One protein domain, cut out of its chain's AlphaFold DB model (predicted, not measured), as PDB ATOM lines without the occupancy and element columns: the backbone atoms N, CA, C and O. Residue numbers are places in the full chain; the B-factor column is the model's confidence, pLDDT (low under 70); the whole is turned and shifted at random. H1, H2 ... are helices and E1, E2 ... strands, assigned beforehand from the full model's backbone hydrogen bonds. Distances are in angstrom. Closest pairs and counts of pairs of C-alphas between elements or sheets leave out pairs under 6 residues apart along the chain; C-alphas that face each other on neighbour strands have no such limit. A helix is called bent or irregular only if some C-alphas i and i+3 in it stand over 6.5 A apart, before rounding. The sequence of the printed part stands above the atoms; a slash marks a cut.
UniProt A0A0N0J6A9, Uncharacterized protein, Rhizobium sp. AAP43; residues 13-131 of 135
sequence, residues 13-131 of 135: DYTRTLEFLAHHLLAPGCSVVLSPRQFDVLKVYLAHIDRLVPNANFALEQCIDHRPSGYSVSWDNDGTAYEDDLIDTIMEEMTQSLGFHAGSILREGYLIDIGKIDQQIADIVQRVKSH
ATOM      1  N   ASP A  13     -23.001 -12.646 -44.478       98.25
ATOM      2  CA  ASP A  13     -23.822 -12.463 -43.283       98.25
ATOM      3  C   ASP A  13     -22.950 -12.605 -42.026       98.25
ATOM      4  O   ASP A  13     -22.521 -13.700 -41.646       98.25
ATOM      5  N   TYR A  14     -22.674 -11.470 -41.388       98.50
ATOM      6  CA  TYR A  14     -21.917 -11.366 -40.147       98.50
ATOM      7  C   TYR A  14     -22.807 -11.260 -38.909       98.50
ATOM      8  O   TYR A  14     -22.272 -11.146 -37.807       98.50
ATOM      9  N   THR A  15     -24.132 -11.356 -39.045       98.25
ATOM     10  CA  THR A  15     -25.096 -11.151 -37.950       98.25
ATOM     11  C   THR A  15     -24.748 -11.983 -36.719       98.25
ATOM     12  O   THR A  15     -24.563 -11.444 -35.631       98.25
ATOM     13  N   ARG A  16     -24.551 -13.297 -36.891       98.19
ATOM     14  CA  ARG A  16     -24.195 -14.201 -35.781       98.19
ATOM     15  C   ARG A  16     -22.818 -13.924 -35.190       98.19
ATOM     16  O   ARG A  16     -22.610 -14.108 -33.995       98.19
ATOM     17  N   THR A  17     -21.879 -13.487 -36.024       98.25
ATOM     18  CA  THR A  17     -20.535 -13.118 -35.567       98.25
ATOM     19  C   THR A  17     -20.605 -11.874 -34.694       98.25
ATOM     20  O   THR A  17     -20.016 -11.852 -33.616       98.25
ATOM     21  N   LEU A  18     -21.339 -10.849 -35.129       98.12
ATOM     22  CA  LEU A  18     -21.486  -9.618 -34.367       98.12
ATOM     23  C   LEU A  18     -22.301  -9.835 -33.092       98.12
ATOM     24  O   LEU A  18     -21.915  -9.321 -32.052       98.12
ATOM     25  N   GLU A  19     -23.355 -10.650 -33.142       97.50
ATOM     26  CA  GLU A  19     -24.129 -11.051 -31.962       97.50
ATOM     27  C   GLU A  19     -23.219 -11.694 -30.906       97.50
ATOM     28  O   GLU A  19     -23.241 -11.302 -29.743       97.50
ATOM     29  N   PHE A  20     -22.331 -12.611 -31.299       97.25
ATOM     30  CA  PHE A  20     -21.368 -13.195 -30.362       97.25
ATOM     31  C   PHE A  20     -20.425 -12.152 -29.735       97.25
ATOM     32  O   PHE A  20     -20.107 -12.246 -28.551       97.25
ATOM     33  N   LEU A  21     -19.971 -11.170 -30.518       96.94
ATOM     34  CA  LEU A  21     -18.985 -10.179 -30.079       96.94
ATOM     35  C   LEU A  21     -19.589  -9.029 -29.261       96.94
ATOM     36  O   LEU A  21     -18.921  -8.515 -28.368       96.94
ATOM     37  N   ALA A  22     -20.808  -8.605 -29.592       96.19
ATOM     38  CA  ALA A  22     -21.388  -7.345 -29.137       96.19
ATOM     39  C   ALA A  22     -22.929  -7.377 -29.098       96.19
ATOM     40  O   ALA A  22     -23.571  -6.396 -29.465       96.19
ATOM     41  N   HIS A  23     -23.547  -8.491 -28.674       96.12
ATOM     42  CA  HIS A  23     -25.016  -8.618 -28.588       96.12
ATOM     43  C   HIS A  23     -25.711  -7.454 -27.865       96.12
ATOM     44  O   HIS A  23     -26.849  -7.142 -28.197       96.12
ATOM     45  N   HIS A  24     -25.057  -6.818 -26.886       96.00
ATOM     46  CA  HIS A  24     -25.618  -5.694 -26.132       96.00
ATOM     47  C   HIS A  24     -25.772  -4.411 -26.956       96.00
ATOM     48  O   HIS A  24     -26.468  -3.510 -26.511       96.00
ATOM     49  N   LEU A  25     -25.153  -4.342 -28.138       97.75
ATOM     50  CA  LEU A  25     -25.271  -3.231 -29.083       97.75
ATOM     51  C   LEU A  25     -26.245  -3.533 -30.231       97.75
ATOM     52  O   LEU A  25     -26.315  -2.750 -31.174       97.75
ATOM     53  N   LEU A  26     -26.938  -4.679 -30.222       98.12
ATOM     54  CA  LEU A  26     -27.806  -5.106 -31.322       98.12
ATOM     55  C   LEU A  26     -29.273  -5.109 -30.908       98.12
ATOM     56  O   LEU A  26     -29.650  -5.693 -29.891       98.12
ATOM     57  N   ALA A  27     -30.119  -4.536 -31.760       97.62
ATOM     58  CA  ALA A  27     -31.557  -4.670 -31.624       97.62
ATOM     59  C   ALA A  27     -31.994  -6.127 -31.885       97.62
ATOM     60  O   ALA A  27     -31.367  -6.850 -32.674       97.62
ATOM     61  N   PRO A  28     -33.110  -6.582 -31.285       96.06
ATOM     62  CA  PRO A  28     -33.718  -7.853 -31.649       96.06
ATOM     63  C   PRO A  28     -34.012  -7.922 -33.153       96.06
ATOM     64  O   PRO A  28     -34.729  -7.087 -33.696       96.06
ATOM     65  N   GLY A  29     -33.485  -8.949 -33.824       95.44
ATOM     66  CA  GLY A  29     -33.652  -9.114 -35.272       95.44
ATOM     67  C   GLY A  29     -32.656  -8.329 -36.128       95.44
ATOM     68  O   GLY A  29     -32.872  -8.245 -37.335       95.44
ATOM     69  N   CYS A  30     -31.580  -7.799 -35.531       98.25
ATOM     70  CA  CYS A  30     -30.514  -7.121 -36.262       98.25
ATOM     71  C   CYS A  30     -29.981  -7.963 -37.434       98.25
ATOM     72  O   CYS A  30     -29.842  -9.180 -37.303       98.25
ATOM     73  N   SER A  31     -29.660  -7.318 -38.560       98.38
ATOM     74  CA  SER A  31     -29.068  -7.966 -39.737       98.38
ATOM     75  C   SER A  31     -27.821  -7.226 -40.215       98.38
ATOM     76  O   SER A  31     -27.862  -6.023 -40.480       98.38
ATOM     77  N   VAL A  32     -26.706  -7.946 -40.352       98.69
ATOM     78  CA  VAL A  32     -25.427  -7.388 -40.806       98.69
ATOM     79  C   VAL A  32     -24.893  -8.195 -41.975       98.69
ATOM     80  O   VAL A  32     -24.445  -9.327 -41.802       98.69
ATOM     81  N   VAL A  33     -24.902  -7.593 -43.164       98.44
ATOM     82  CA  VAL A  33     -24.414  -8.215 -44.399       98.44
ATOM     83  C   VAL A  33     -23.442  -7.263 -45.078       98.44
ATOM     84  O   VAL A  33     -23.842  -6.261 -45.662       98.44
ATOM     85  N   LEU A  34     -22.153  -7.565 -44.969       98.25
ATOM     86  CA  LEU A  34     -21.057  -6.667 -45.332       98.25
ATOM     87  C   LEU A  34     -19.889  -7.467 -45.907       98.25
ATOM     88  O   LEU A  34     -19.760  -8.662 -45.645       98.25
ATOM     89  N   SER A  35     -18.996  -6.819 -46.649       97.25
ATOM     90  CA  SER A  35     -17.695  -7.412 -46.957       97.25
ATOM     91  C   SER A  35     -16.848  -7.559 -45.685       97.25
ATOM     92  O   SER A  35     -17.068  -6.835 -44.707       97.25
ATOM     93  N   PRO A  36     -15.834  -8.445 -45.666       97.00
ATOM     94  CA  PRO A  36     -14.947  -8.581 -44.510       97.00
ATOM     95  C   PRO A  36     -14.319  -7.254 -44.058       97.00
ATOM     96  O   PRO A  36     -14.241  -6.974 -42.865       97.00
ATOM     97  N   ARG A  37     -13.926  -6.399 -45.010       96.81
ATOM     98  CA  ARG A  37     -13.279  -5.116 -44.704       96.81
ATOM     99  C   ARG A  37     -14.269  -4.088 -44.158       96.81
ATOM    100  O   ARG A  37     -13.925  -3.328 -43.258       96.81
ATOM    101  N   GLN A  38     -15.493  -4.073 -44.683       97.94
ATOM    102  CA  GLN A  38     -16.579  -3.246 -44.154       97.94
ATOM    103  C   GLN A  38     -16.936  -3.660 -42.724       97.94
ATOM    104  O   GLN A  38     -17.105  -2.809 -41.854       97.94
ATOM    105  N   PHE A  39     -16.979  -4.968 -42.457       98.38
ATOM    106  CA  PHE A  39     -17.244  -5.494 -41.123       98.38
ATOM    107  C   PHE A  39     -16.159  -5.105 -40.106       98.38
ATOM    108  O   PHE A  39     -16.473  -4.785 -38.960       98.38
ATOM    109  N   ASP A  40     -14.886  -5.074 -40.513       98.06
ATOM    110  CA  ASP A  40     -13.809  -4.575 -39.655       98.06
ATOM    111  C   ASP A  40     -13.989  -3.097 -39.289       98.06
ATOM    112  O   ASP A  40     -13.818  -2.741 -38.124       98.06
ATOM    113  N   VAL A  41     -14.409  -2.258 -40.240       98.50
ATOM    114  CA  VAL A  41     -14.729  -0.845 -39.980       98.50
ATOM    115  C   VAL A  41     -15.922  -0.712 -39.028       98.50
ATOM    116  O   VAL A  41     -15.809   0.003 -38.032       98.50
ATOM    117  N   LEU A  42     -17.025  -1.433 -39.276       98.69
ATOM    118  CA  LEU A  42     -18.219  -1.419 -38.417       98.69
ATOM    119  C   LEU A  42     -17.858  -1.701 -36.952       98.69
ATOM    120  O   LEU A  42     -18.239  -0.945 -36.064       98.69
ATOM    121  N   LYS A  43     -17.076  -2.757 -36.690       98.50
ATOM    122  CA  LYS A  43     -16.678  -3.124 -35.319       98.50
ATOM    123  C   LYS A  43     -15.936  -2.005 -34.595       98.50
ATOM    124  O   LYS A  43     -16.157  -1.813 -33.404       98.50
ATOM    125  N   VAL A  44     -15.046  -1.291 -35.287       98.50
ATOM    126  CA  VAL A  44     -14.265  -0.205 -34.676       98.50
ATOM    127  C   VAL A  44     -15.192   0.942 -34.279       98.50
ATOM    128  O   VAL A  44     -15.130   1.405 -33.143       98.50
ATOM    129  N   TYR A  45     -16.110   1.339 -35.161       98.69
ATOM    130  CA  TYR A  45     -17.116   2.355 -34.849       98.69
ATOM    131  C   TYR A  45     -18.025   1.951 -33.680       98.69
ATOM    132  O   TYR A  45     -18.195   2.734 -32.746       98.69
ATOM    133  N   LEU A  46     -18.532   0.714 -33.666       98.44
ATOM    134  CA  LEU A  46     -19.357   0.209 -32.562       98.44
ATOM    135  C   LEU A  46     -18.599   0.195 -31.226       98.44
ATOM    136  O   LEU A  46     -19.154   0.586 -30.203       98.44
ATOM    137  N   ALA A  47     -17.314  -0.174 -31.230       98.31
ATOM    138  CA  ALA A  47     -16.478  -0.120 -30.031       98.31
ATOM    139  C   ALA A  47     -16.275   1.319 -29.516       98.31
ATOM    140  O   ALA A  47     -16.163   1.539 -28.308       98.31
ATOM    141  N   HIS A  48     -16.235   2.313 -30.410       98.50
ATOM    142  CA  HIS A  48     -16.206   3.717 -30.005       98.50
ATOM    143  C   HIS A  48     -17.521   4.167 -29.377       98.50
ATOM    144  O   HIS A  48     -17.467   4.826 -28.340       98.50
ATOM    145  N   ILE A  49     -18.663   3.801 -29.964       98.12
ATOM    146  CA  ILE A  49     -19.990   4.107 -29.410       98.12
ATOM    147  C   ILE A  49     -20.106   3.524 -27.998       98.12
ATOM    148  O   ILE A  49     -20.296   4.276 -27.046       98.12
ATOM    149  N   ASP A  50     -19.848   2.224 -27.834       97.31
ATOM    150  CA  ASP A  50     -19.929   1.527 -26.540       97.31
ATOM    151  C   ASP A  50     -19.078   2.204 -25.447       97.31
ATOM    152  O   ASP A  50     -19.482   2.354 -24.295       97.31
ATOM    153  N   ARG A  51     -17.890   2.698 -25.821       97.75
ATOM    154  CA  ARG A  51     -16.986   3.395 -24.898       97.75
ATOM    155  C   ARG A  51     -17.426   4.824 -24.571       97.75
ATOM    156  O   ARG A  51     -17.158   5.295 -23.465       97.75
ATOM    157  N   LEU A  52     -17.970   5.553 -25.543       97.19
ATOM    158  CA  LEU A  52     -18.286   6.979 -25.406       97.19
ATOM    159  C   LEU A  52     -19.625   7.212 -24.712       97.19
ATOM    160  O   LEU A  52     -19.749   8.179 -23.962       97.19
ATOM    161  N   VAL A  53     -20.596   6.334 -24.952       93.88
ATOM    162  CA  VAL A  53     -21.986   6.491 -24.511       93.88
ATOM    163  C   VAL A  53     -22.525   5.198 -23.880       93.88
ATOM    164  O   VAL A  53     -23.554   4.675 -24.305       93.88
ATOM    165  N   PRO A  54     -21.876   4.666 -22.824       92.06
ATOM    166  CA  PRO A  54     -22.190   3.342 -22.272       92.06
ATOM    167  C   PRO A  54     -23.608   3.206 -21.684       92.06
ATOM    168  O   PRO A  54     -24.013   2.103 -21.326       92.06
ATOM    169  N   ASN A  55     -24.354   4.309 -21.546       90.75
ATOM    170  CA  ASN A  55     -25.696   4.333 -20.959       90.75
ATOM    171  C   ASN A  55     -26.808   4.719 -21.951       90.75
ATOM    172  O   ASN A  55     -27.968   4.707 -21.556       90.75
ATOM    173  N   ALA A  56     -26.487   5.053 -23.206       87.25
ATOM    174  CA  ALA A  56     -27.428   5.661 -24.157       87.25
ATOM    175  C   ALA A  56     -28.369   4.665 -24.868       87.25
ATOM    176  O   ALA A  56     -28.920   4.976 -25.919       87.25
ATOM    177  N   ASN A  57     -28.506   3.447 -24.328       94.25
ATOM    178  CA  ASN A  57     -29.348   2.369 -24.864       94.25
ATOM    179  C   ASN A  57     -29.251   2.202 -26.397       94.25
ATOM    180  O   ASN A  57     -30.256   2.053 -27.087       94.25
ATOM    181  N   PHE A  58     -28.030   2.272 -26.932       98.19
ATOM    182  CA  PHE A  58     -27.780   2.133 -28.363       98.19
ATOM    183  C   PHE A  58     -28.112   0.718 -28.852       98.19
ATOM    184  O   PHE A  58     -27.690  -0.270 -28.246       98.19
ATOM    185  N   ALA A  59     -28.781   0.626 -30.000       98.12
ATOM    186  CA  ALA A  59     -29.093  -0.631 -30.657       98.12
ATOM    187  C   ALA A  59     -28.983  -0.508 -32.185       98.12
ATOM    188  O   ALA A  59     -29.764   0.178 -32.838       98.12
ATOM    189  N   LEU A  60     -28.042  -1.236 -32.788       98.69
ATOM    190  CA  LEU A  60     -27.967  -1.395 -34.238       98.69
ATOM    191  C   LEU A  60     -29.097  -2.314 -34.716       98.69
ATOM    192  O   LEU A  60     -29.211  -3.453 -34.262       98.69
ATOM    193  N   GLU A  61     -29.881  -1.866 -35.691       98.69
ATOM    194  CA  GLU A  61     -30.986  -2.643 -36.262       98.69
ATOM    195  C   GLU A  61     -30.612  -3.295 -37.595       98.69
ATOM    196  O   GLU A  61     -31.044  -4.404 -37.897       98.69
ATOM    197  N   GLN A  62     -29.793  -2.637 -38.411       98.44
ATOM    198  CA  GLN A  62     -29.270  -3.233 -39.639       98.44
ATOM    199  C   GLN A  62     -28.019  -2.510 -40.132       98.44
ATOM    200  O   GLN A  62     -27.870  -1.303 -39.948       98.44
ATOM    201  N   CYS A  63     -27.142  -3.246 -40.810       98.75
ATOM    202  CA  CYS A  63     -26.032  -2.698 -41.582       98.75
ATOM    203  C   CYS A  63     -25.754  -3.616 -42.778       98.75
ATOM    204  O   CYS A  63     -25.064  -4.631 -42.663       98.75
ATOM    205  N   ILE A  64     -26.369  -3.298 -43.913       98.62
ATOM    206  CA  ILE A  64     -26.420  -4.153 -45.098       98.62
ATOM    207  C   ILE A  64     -25.903  -3.389 -46.310       98.62
ATOM    208  O   ILE A  64     -26.389  -2.301 -46.623       98.62
ATOM    209  N   ASP A  65     -24.965  -3.994 -47.025       97.88
ATOM    210  CA  ASP A  65     -24.537  -3.557 -48.343       97.88
ATOM    211  C   ASP A  65     -25.398  -4.214 -49.437       97.88
ATOM    212  O   ASP A  65     -25.386  -5.436 -49.595       97.88
ATOM    213  N   HIS A  66     -26.121  -3.403 -50.218       96.06
ATOM    214  CA  HIS A  66     -26.933  -3.850 -51.363       96.06
ATOM    215  C   HIS A  66     -26.228  -3.585 -52.699       96.06
ATOM    216  O   HIS A  66     -26.890  -3.336 -53.716       96.06
ATOM    217  N   ARG A  67     -24.886  -3.566 -52.709       87.31
ATOM    218  CA  ARG A  67     -24.070  -3.407 -53.918       87.31
ATOM    219  C   ARG A  67     -24.656  -4.219 -55.090       87.31
ATOM    220  O   ARG A  67     -25.007  -5.387 -54.926       87.31
ATOM    221  N   PRO A  68     -24.745  -3.614 -56.289       87.12
ATOM    222  CA  PRO A  68     -24.155  -2.326 -56.658       87.12
ATOM    223  C   PRO A  68     -25.034  -1.091 -56.377       87.12
ATOM    224  O   PRO A  68     -24.642  -0.001 -56.777       87.12
ATOM    225  N   SER A  69     -26.219  -1.224 -55.768       83.69
ATOM    226  CA  SER A  69     -27.266  -0.189 -55.872       83.69
ATOM    227  C   SER A  69     -27.839   0.334 -54.554       83.69
ATOM    228  O   SER A  69     -28.938   0.891 -54.555       83.69
ATOM    229  N   GLY A  70     -27.141   0.181 -53.432       95.06
ATOM    230  CA  GLY A  70     -27.567   0.825 -52.198       95.06
ATOM    231  C   GLY A  70     -26.959   0.234 -50.943       95.06
ATOM    232  O   GLY A  70     -26.046  -0.584 -50.985       95.06
ATOM    233  N   TYR A  71     -27.530   0.645 -49.821       98.06
ATOM    234  CA  TYR A  71     -27.255   0.101 -48.502       98.06
ATOM    235  C   TYR A  71     -28.497   0.258 -47.619       98.06
ATOM    236  O   TYR A  71     -29.441   0.978 -47.960       98.06
ATOM    237  N   SER A  72     -28.515  -0.417 -46.478       98.25
ATOM    238  CA  SER A  72     -29.468  -0.155 -45.403       98.25
ATOM    239  C   SER A  72     -28.715  -0.115 -44.088       98.25
ATOM    240  O   SER A  72     -28.101  -1.100 -43.692       98.25
ATOM    241  N   VAL A  73     -28.745   1.039 -43.429       98.56
ATOM    242  CA  VAL A  73     -28.232   1.220 -42.073       98.56
ATOM    243  C   VAL A  73     -29.346   1.857 -41.258       98.56
ATOM    244  O   VAL A  73     -29.904   2.865 -41.686       98.56
ATOM    245  N   SER A  74     -29.689   1.256 -40.123       98.56
ATOM    246  CA  SER A  74     -30.562   1.875 -39.127       98.56
ATOM    247  C   SER A  74     -30.145   1.460 -37.724       98.56
ATOM    248  O   SER A  74     -29.535   0.403 -37.517       98.56
ATOM    249  N   TRP A  75     -30.421   2.346 -36.783       98.56
ATOM    250  CA  TRP A  75     -30.109   2.214 -35.374       98.56
ATOM    251  C   TRP A  75     -31.181   2.933 -34.568       98.56
ATOM    252  O   TRP A  75     -31.913   3.769 -35.100       98.56
ATOM    253  N   ASP A  76     -31.224   2.597 -33.291       97.56
ATOM    254  CA  ASP A  76     -31.981   3.301 -32.273       97.56
ATOM    255  C   ASP A  76     -31.037   3.670 -31.123       97.56
ATOM    256  O   ASP A  76     -30.022   3.002 -30.883       97.56
ATOM    257  N   ASN A  77     -31.360   4.746 -30.421       95.69
ATOM    258  CA  ASN A  77     -30.674   5.182 -29.214       95.69
ATOM    259  C   ASN A  77     -31.643   5.975 -28.341       95.69
ATOM    260  O   ASN A  77     -32.556   6.634 -28.829       95.69
ATOM    261  N   ASP A  78     -31.429   5.892 -27.035       94.25
ATOM    262  CA  ASP A  78     -32.243   6.575 -26.032       94.25
ATOM    263  C   ASP A  78     -31.316   7.059 -24.916       94.25
ATOM    264  O   ASP A  78     -31.178   6.443 -23.852       94.25
ATOM    265  N   GLY A  79     -30.579   8.124 -25.223       93.88
ATOM    266  CA  GLY A  79     -29.674   8.798 -24.313       93.88
ATOM    267  C   GLY A  79     -30.150  10.199 -23.942       93.88
ATOM    268  O   GLY A  79     -31.307  10.597 -24.063       93.88
ATOM    269  N   THR A  80     -29.220  10.987 -23.420       96.88
ATOM    270  CA  THR A  80     -29.388  12.438 -23.339       96.88
ATOM    271  C   THR A  80     -29.250  13.067 -24.724       96.88
ATOM    272  O   THR A  80     -28.578  12.527 -25.592       96.88
ATOM    273  N   ALA A  81     -29.754  14.293 -24.900       96.88
ATOM    274  CA  ALA A  81     -29.625  15.024 -26.167       96.88
ATOM    275  C   ALA A  81     -28.174  15.148 -26.685       96.88
ATOM    276  O   ALA A  81     -27.959  15.254 -27.887       96.88
ATOM    277  N   TYR A  82     -27.181  15.160 -25.790       96.81
ATOM    278  CA  TYR A  82     -25.766  15.132 -26.169       96.81
ATOM    279  C   TYR A  82     -25.323  13.749 -26.660       96.81
ATOM    280  O   TYR A  82     -24.579  13.655 -27.633       96.81
ATOM    281  N   GLU A  83     -25.742  12.686 -25.971       97.75
ATOM    282  CA  GLU A  83     -25.396  11.310 -26.336       97.75
ATOM    283  C   GLU A  83     -26.048  10.918 -27.660       97.75
ATOM    284  O   GLU A  83     -25.363  10.357 -28.509       97.75
ATOM    285  N   ASP A  84     -27.312  11.288 -27.866       97.69
ATOM    286  CA  ASP A  84     -28.033  11.036 -29.113       97.69
ATOM    287  C   ASP A  84     -27.363  11.743 -30.299       97.69
ATOM    288  O   ASP A  84     -27.011  11.094 -31.279       97.69
ATOM    289  N   ASP A  85     -27.068  13.045 -30.181       97.94
ATOM    290  CA  ASP A  85     -26.376  13.816 -31.231       97.94
ATOM    291  C   ASP A  85     -24.979  13.239 -31.531       97.94
ATOM    292  O   ASP A  85     -24.521  13.204 -32.678       97.94
ATOM    293  N   LEU A  86     -24.292  12.736 -30.500       98.31
ATOM    294  CA  LEU A  86     -23.005  12.068 -30.665       98.31
ATOM    295  C   LEU A  86     -23.143  10.740 -31.420       98.31
ATOM    296  O   LEU A  86     -22.356  10.497 -32.337       98.31
ATOM    297  N   ILE A  87     -24.109   9.895 -31.055       98.50
ATOM    298  CA  ILE A  87     -24.376   8.613 -31.720       98.50
ATOM    299  C   ILE A  87     -24.762   8.843 -33.174       98.50
ATOM    300  O   ILE A  87     -24.129   8.258 -34.054       98.50
ATOM    301  N   ASP A  88     -25.729   9.722 -33.430       98.44
ATOM    302  CA  ASP A  88     -26.220  10.022 -34.773       98.44
ATOM    303  C   ASP A  88     -25.081  10.504 -35.666       98.44
ATOM    304  O   ASP A  88     -24.851   9.960 -36.747       98.44
ATOM    305  N   THR A  89     -24.272  11.439 -35.166       98.50
ATOM    306  CA  THR A  89     -23.117  11.945 -35.909       98.50
ATOM    307  C   THR A  89     -22.093  10.842 -36.210       98.50
ATOM    308  O   THR A  89     -21.514  10.810 -37.300       98.50
ATOM    309  N   ILE A  90     -21.833   9.934 -35.261       98.69
ATOM    310  CA  ILE A  90     -20.916   8.804 -35.469       98.69
ATOM    311  C   ILE A  90     -21.487   7.825 -36.505       98.69
ATOM    312  O   ILE A  90     -20.750   7.372 -37.381       98.69
ATOM    313  N   MET A  91     -22.778   7.502 -36.427       98.69
ATOM    314  CA  MET A  91     -23.446   6.550 -37.315       98.69
ATOM    315  C   MET A  91     -23.572   7.076 -38.748       98.69
ATOM    316  O   MET A  91     -23.341   6.329 -39.709       98.69
ATOM    317  N   GLU A  92     -23.856   8.368 -38.914       98.44
ATOM    318  CA  GLU A  92     -23.819   9.048 -40.210       98.44
ATOM    319  C   GLU A  92     -22.418   8.984 -40.830       98.44
ATOM    320  O   GLU A  92     -22.258   8.575 -41.983       98.44
ATOM    321  N   GLU A  93     -21.382   9.320 -40.058       98.44
ATOM    322  CA  GLU A  93     -20.003   9.309 -40.541       98.44
ATOM    323  C   GLU A  93     -19.506   7.886 -40.855       98.44
ATOM    324  O   GLU A  93     -18.848   7.655 -41.878       98.44
ATOM    325  N   MET A  94     -19.867   6.905 -40.023       98.50
ATOM    326  CA  MET A  94     -19.615   5.489 -40.284       98.50
ATOM    327  C   MET A  94     -20.245   5.068 -41.614       98.50
ATOM    328  O   MET A  94     -19.578   4.448 -42.441       98.50
ATOM    329  N   THR A  95     -21.504   5.444 -41.854       98.50
ATOM    330  CA  THR A  95     -22.230   5.124 -43.092       98.50
ATOM    331  C   THR A  95     -21.512   5.681 -44.325       98.50
ATOM    332  O   THR A  95     -21.361   4.975 -45.323       98.50
ATOM    333  N   GLN A  96     -20.983   6.905 -44.244       98.19
ATOM    334  CA  GLN A  96     -20.163   7.513 -45.304       98.19
ATOM    335  C   GLN A  96     -18.795   6.831 -45.487       98.19
ATOM    336  O   GLN A  96     -18.176   6.945 -46.547       98.19
ATOM    337  N   SER A  97     -18.317   6.124 -44.463       97.88
ATOM    338  CA  SER A  97     -16.978   5.532 -44.392       97.88
ATOM    339  C   SER A  97     -16.930   4.041 -44.744       97.88
ATOM    340  O   SER A  97     -15.835   3.490 -44.869       97.88
ATOM    341  N   LEU A  98     -18.082   3.382 -44.910       97.56
ATOM    342  CA  LEU A  98     -18.208   1.938 -45.157       97.56
ATOM    343  C   LEU A  98     -18.072   1.538 -46.638       97.56
ATOM    344  O   LEU A  98     -18.238   0.371 -46.979       97.56
ATOM    345  N   GLY A  99     -17.758   2.463 -47.547       95.88
ATOM    346  CA  GLY A  99     -17.557   2.132 -48.963       95.88
ATOM    347  C   GLY A  99     -18.821   1.698 -49.706       95.88
ATOM    348  O   GLY A  99     -18.723   0.999 -50.713       95.88
ATOM    349  N   PHE A 100     -20.001   2.106 -49.236       96.62
ATOM    350  CA  PHE A 100     -21.256   1.859 -49.939       96.62
ATOM    351  C   PHE A 100     -21.328   2.592 -51.289       96.62
ATOM    352  O   PHE A 100     -20.651   3.598 -51.526       96.62
ATOM    353  N   HIS A 101     -22.196   2.085 -52.165       94.50
ATOM    354  CA  HIS A 101     -22.534   2.688 -53.454       94.50
ATOM    355  C   HIS A 101     -23.997   3.137 -53.445       94.50
ATOM    356  O   HIS A 101     -24.905   2.316 -53.579       94.50
ATOM    357  N   ALA A 102     -24.228   4.435 -53.245       93.62
ATOM    358  CA  ALA A 102     -25.547   5.056 -53.298       93.62
ATOM    359  C   ALA A 102     -25.411   6.575 -53.459       93.62
ATOM    360  O   ALA A 102     -24.478   7.167 -52.923       93.62
ATOM    361  N   GLY A 103     -26.406   7.225 -54.070       92.19
ATOM    362  CA  GLY A 103     -26.387   8.677 -54.292       92.19
ATOM    363  C   GLY A 103     -26.393   9.546 -53.022       92.19
ATOM    364  O   GLY A 103     -26.178  10.750 -53.119       92.19
ATOM    365  N   SER A 104     -26.638   8.964 -51.842       93.94
ATOM    366  CA  SER A 104     -26.495   9.620 -50.533       93.94
ATOM    367  C   SER A 104     -25.069   9.563 -49.963       93.94
ATOM    368  O   SER A 104     -24.792  10.202 -48.948       93.94
ATOM    369  N   ILE A 105     -24.159   8.807 -50.587       97.12
ATOM    370  CA  ILE A 105     -22.759   8.681 -50.173       97.12
ATOM    371  C   ILE A 105     -21.913   9.717 -50.913       97.12
ATOM    372  O   ILE A 105     -21.871   9.751 -52.141       97.12
ATOM    373  N   LEU A 106     -21.185  10.550 -50.170       96.56
ATOM    374  CA  LEU A 106     -20.375  11.639 -50.729       96.56
ATOM    375  C   LEU A 106     -19.201  11.130 -51.576       96.56
ATOM    376  O   LEU A 106     -18.769  11.785 -52.524       96.56
ATOM    377  N   ARG A 107     -18.651   9.970 -51.203       95.50
ATOM    378  CA  ARG A 107     -17.522   9.314 -51.867       95.50
ATOM    379  C   ARG A 107     -17.838   7.835 -52.060       95.50
ATOM    380  O   ARG A 107     -17.350   7.000 -51.308       95.50
ATOM    381  N   GLU A 108     -18.676   7.515 -53.042       95.06
ATOM    382  CA  GLU A 108     -19.054   6.123 -53.319       95.06
ATOM    383  C   GLU A 108     -17.831   5.197 -53.434       95.06
ATOM    384  O   GLU A 108     -16.819   5.546 -54.051       95.06
ATOM    385  N   GLY A 109     -17.913   4.018 -52.814       92.38
ATOM    386  CA  GLY A 109     -16.833   3.024 -52.802       92.38
ATOM    387  C   GLY A 109     -15.611   3.392 -51.948       92.38
ATOM    388  O   GLY A 109     -14.683   2.589 -51.829       92.38
ATOM    389  N   TYR A 110     -15.570   4.580 -51.332       95.81
ATOM    390  CA  TYR A 110     -14.512   4.925 -50.385       95.81
ATOM    391  C   TYR A 110     -14.731   4.194 -49.061       95.81
ATOM    392  O   TYR A 110     -15.591   4.558 -48.263       95.81
ATOM    393  N   LEU A 111     -13.908   3.179 -48.821       96.75
ATOM    394  CA  LEU A 111     -13.782   2.538 -47.520       96.75
ATOM    395  C   LEU A 111     -12.655   3.209 -46.732       96.75
ATOM    396  O   LEU A 111     -11.526   3.317 -47.225       96.75
ATOM    397  N   ILE A 112     -12.955   3.651 -45.516       97.88
ATOM    398  CA  ILE A 112     -11.971   4.306 -44.661       97.88
ATOM    399  C   ILE A 112     -10.834   3.361 -44.241       97.88
ATOM    400  O   ILE A 112     -11.010   2.156 -44.075       97.88
ATOM    401  N   ASP A 113      -9.649   3.935 -44.041       97.25
ATOM    402  CA  ASP A 113      -8.551   3.277 -43.337       97.25
ATOM    403  C   ASP A 113      -8.823   3.276 -41.826       97.25
ATOM    404  O   ASP A 113      -8.968   4.342 -41.225       97.25
ATOM    405  N   ILE A 114      -8.849   2.092 -41.209       96.25
ATOM    406  CA  ILE A 114      -9.105   1.915 -39.772       96.25
ATOM    407  C   ILE A 114      -8.180   2.786 -38.914       96.25
ATOM    408  O   ILE A 114      -8.633   3.354 -37.924       96.25
ATOM    409  N   GLY A 115      -6.920   2.982 -39.326       96.25
ATOM    410  CA  GLY A 115      -5.963   3.823 -38.597       96.25
ATOM    411  C   GLY A 115      -6.333   5.312 -38.529       96.25
ATOM    412  O   GLY A 115      -5.656   6.077 -37.848       96.25
ATOM    413  N   LYS A 116      -7.385   5.743 -39.238       97.56
ATOM    414  CA  LYS A 116      -7.895   7.121 -39.229       97.56
ATOM    415  C   LYS A 116      -9.156   7.304 -38.387       97.56
ATOM    416  O   LYS A 116      -9.503   8.452 -38.108       97.56
ATOM    417  N   ILE A 117      -9.819   6.216 -37.983       98.25
ATOM    418  CA  ILE A 117     -11.111   6.282 -37.284       98.25
ATOM    419  C   ILE A 117     -10.955   6.986 -35.929       98.25
ATOM    420  O   ILE A 117     -11.757   7.859 -35.614       98.25
ATOM    421  N   ASP A 118      -9.880   6.721 -35.178       98.25
ATOM    422  CA  ASP A 118      -9.630   7.371 -33.879       98.25
ATOM    423  C   ASP A 118      -9.653   8.906 -33.966       98.25
ATOM    424  O   ASP A 118     -10.300   9.575 -33.155       98.25
ATOM    425  N   GLN A 119      -8.961   9.475 -34.960       98.19
ATOM    426  CA  GLN A 119      -8.906  10.925 -35.145       98.19
ATOM    427  C   GLN A 119     -10.269  11.483 -35.566       98.19
ATOM    428  O   GLN A 119     -10.700  12.506 -35.048       98.19
ATOM    429  N   GLN A 120     -10.968  10.794 -36.466       98.06
ATOM    430  CA  GLN A 120     -12.299  11.194 -36.921       98.06
ATOM    431  C   GLN A 120     -13.312  11.192 -35.770       98.06
ATOM    432  O   GLN A 120     -14.072  12.146 -35.620       98.06
ATOM    433  N   ILE A 121     -13.274  10.176 -34.903       98.62
ATOM    434  CA  ILE A 121     -14.091  10.119 -33.688       98.62
ATOM    435  C   ILE A 121     -13.729  11.261 -32.733       98.62
ATOM    436  O   ILE A 121     -14.625  11.900 -32.183       98.62
ATOM    437  N   ALA A 122     -12.440  11.562 -32.544       98.44
ATOM    438  CA  ALA A 122     -12.022  12.690 -31.714       98.44
ATOM    439  C   ALA A 122     -12.568  14.029 -32.247       98.44
ATOM    440  O   ALA A 122     -13.078  14.836 -31.466       98.44
ATOM    441  N   ASP A 123     -12.524  14.233 -33.564       98.31
ATOM    442  CA  ASP A 123     -13.042  15.436 -34.218       98.31
ATOM    443  C   ASP A 123     -14.571  15.545 -34.072       98.31
ATOM    444  O   ASP A 123     -15.085  16.622 -33.756       98.31
ATOM    445  N   ILE A 124     -15.301  14.430 -34.229       98.50
ATOM    446  CA  ILE A 124     -16.752  14.358 -33.984       98.50
ATOM    447  C   ILE A 124     -17.071  14.738 -32.538       98.50
ATOM    448  O   ILE A 124     -17.895  15.621 -32.307       98.50
ATOM    449  N   VAL A 125     -16.389  14.130 -31.561       98.44
ATOM    450  CA  VAL A 125     -16.617  14.408 -30.136       98.44
ATOM    451  C   VAL A 125     -16.426  15.895 -29.835       98.44
ATOM    452  O   VAL A 125     -17.254  16.486 -29.143       98.44
ATOM    453  N   GLN A 126     -15.371  16.522 -30.362       98.12
ATOM    454  CA  GLN A 126     -15.126  17.955 -30.162       98.12
ATOM    455  C   GLN A 126     -16.192  18.833 -30.821       98.12
ATOM    456  O   GLN A 126     -16.646  19.813 -30.221       98.12
ATOM    457  N   ARG A 127     -16.623  18.478 -32.036       97.81
ATOM    458  CA  ARG A 127     -17.688  19.184 -32.755       97.81
ATOM    459  C   ARG A 127     -19.009  19.134 -31.988       97.81
ATOM    460  O   ARG A 127     -19.601  20.186 -31.754       97.81
ATOM    461  N   VAL A 128     -19.429  17.946 -31.555       97.94
ATOM    462  CA  VAL A 128     -20.682  17.752 -30.811       97.94
ATOM    463  C   VAL A 128     -20.599  18.438 -29.446       97.94
ATOM    464  O   VAL A 128     -21.488  19.202 -29.089       97.94
ATOM    465  N   LYS A 129     -19.487  18.307 -28.710       97.56
ATOM    466  CA  LYS A 129     -19.290  19.065 -27.460       97.56
ATOM    467  C   LYS A 129     -19.472  20.569 -27.654       97.56
ATOM    468  O   LYS A 129     -20.208  21.195 -26.897       97.56
ATOM    469  N   SER A 130     -18.852  21.129 -28.693       96.88
ATOM    470  CA  SER A 130     -18.953  22.557 -29.003       96.88
ATOM    471  C   SER A 130     -20.392  22.976 -29.318       96.88
ATOM    472  O   SER A 130     -20.826  24.033 -28.868       96.88
ATOM    473  N   HIS A 131     -21.142  22.140 -30.045       96.62
ATOM    474  CA  HIS A 131     -22.561  22.363 -30.345       96.62
ATOM    475  C   HIS A 131     -23.424  22.432 -29.072       96.62
ATOM    476  O   HIS A 131     -24.285  23.302 -28.962       96.62
TER     477      HIS A 131
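What this domain is: This is residues 13 to 131 of the 135 residues of an uncharacterized protein of Rhizobium sp. AAP43 (UniProt A0A0N0J6A9). A small three-stranded sheet, twisted, has H1, H2 and H3 over one face and its other face bare; H4 packs on H2 and H3, away from the sheet. The 119 printed residues hold H1, E1, H2, E2, E3, H3, H4 in that order; the sheet, E1 E2 E3, is mixed, and the class is mixed helices and strands. The whole is compact, radius of gyration of the C-alphas 13.5 A, spanning 37 by 30 by 24 A.

Where its parts are: Find C-alpha 15 at (-25.096, -11.151, -37.950), where H1 begins, residues 15 to 25; it is irregular, C-alphas 21 and 24 being 8.9 A apart. E1, residues 26 to 34, bends by 108 degrees at residue 29. Next come H2, 36 to 52, 24.9 A, E2, 59 to 65, 18.5 A, E3, 71 to 76, 17.2 A, and H3, 81 to 97, 24.1 A. H4, residues 114 to 131, 26.2 A, is only just irregular, with C-alphas 115 and 118 6.9 A apart, and it ends with C-alpha 131 at (-22.561, 22.363, -30.345).

How they stand to each other: E1 and E2 are parallel, N 63 to O 31 2.9 A; E2 and E3 form an antiparallel hairpin, N 64 to O 72 2.8 A. E1, H2, E2 make a strand-helix-strand unit, parallel neighbours joined through a helix, with a left-handed crossover. H1, H2 and H3 on one face make two layers, helices over a sheet; H1 is over E1, closest C-alphas Thr 15 and Val 32, 4.7 A. H2, H3 and H4 form an up-and-down bundle, each running against the one before. H2 touches H3 at Ile 49 and Ile 87, closest C-alphas 6.7 A, with a shallow tilt of 14 degrees. H3 and H4, a helical hairpin, touch at Leu 86 and Val 128, closest C-alphas 6.1 A. Every O i to N i+4 pair is within hydrogen-bond range in H2 and H3, 5 of 7 in H1 and 12 of 14 in H4.

The domain as a whole: The farthest C-alphas, Asp 13 and Ser 130, are 38.1 A apart. The printed part has no cut; H3 to H4 is a long link, and no printed residue is under 70 in pLDDT.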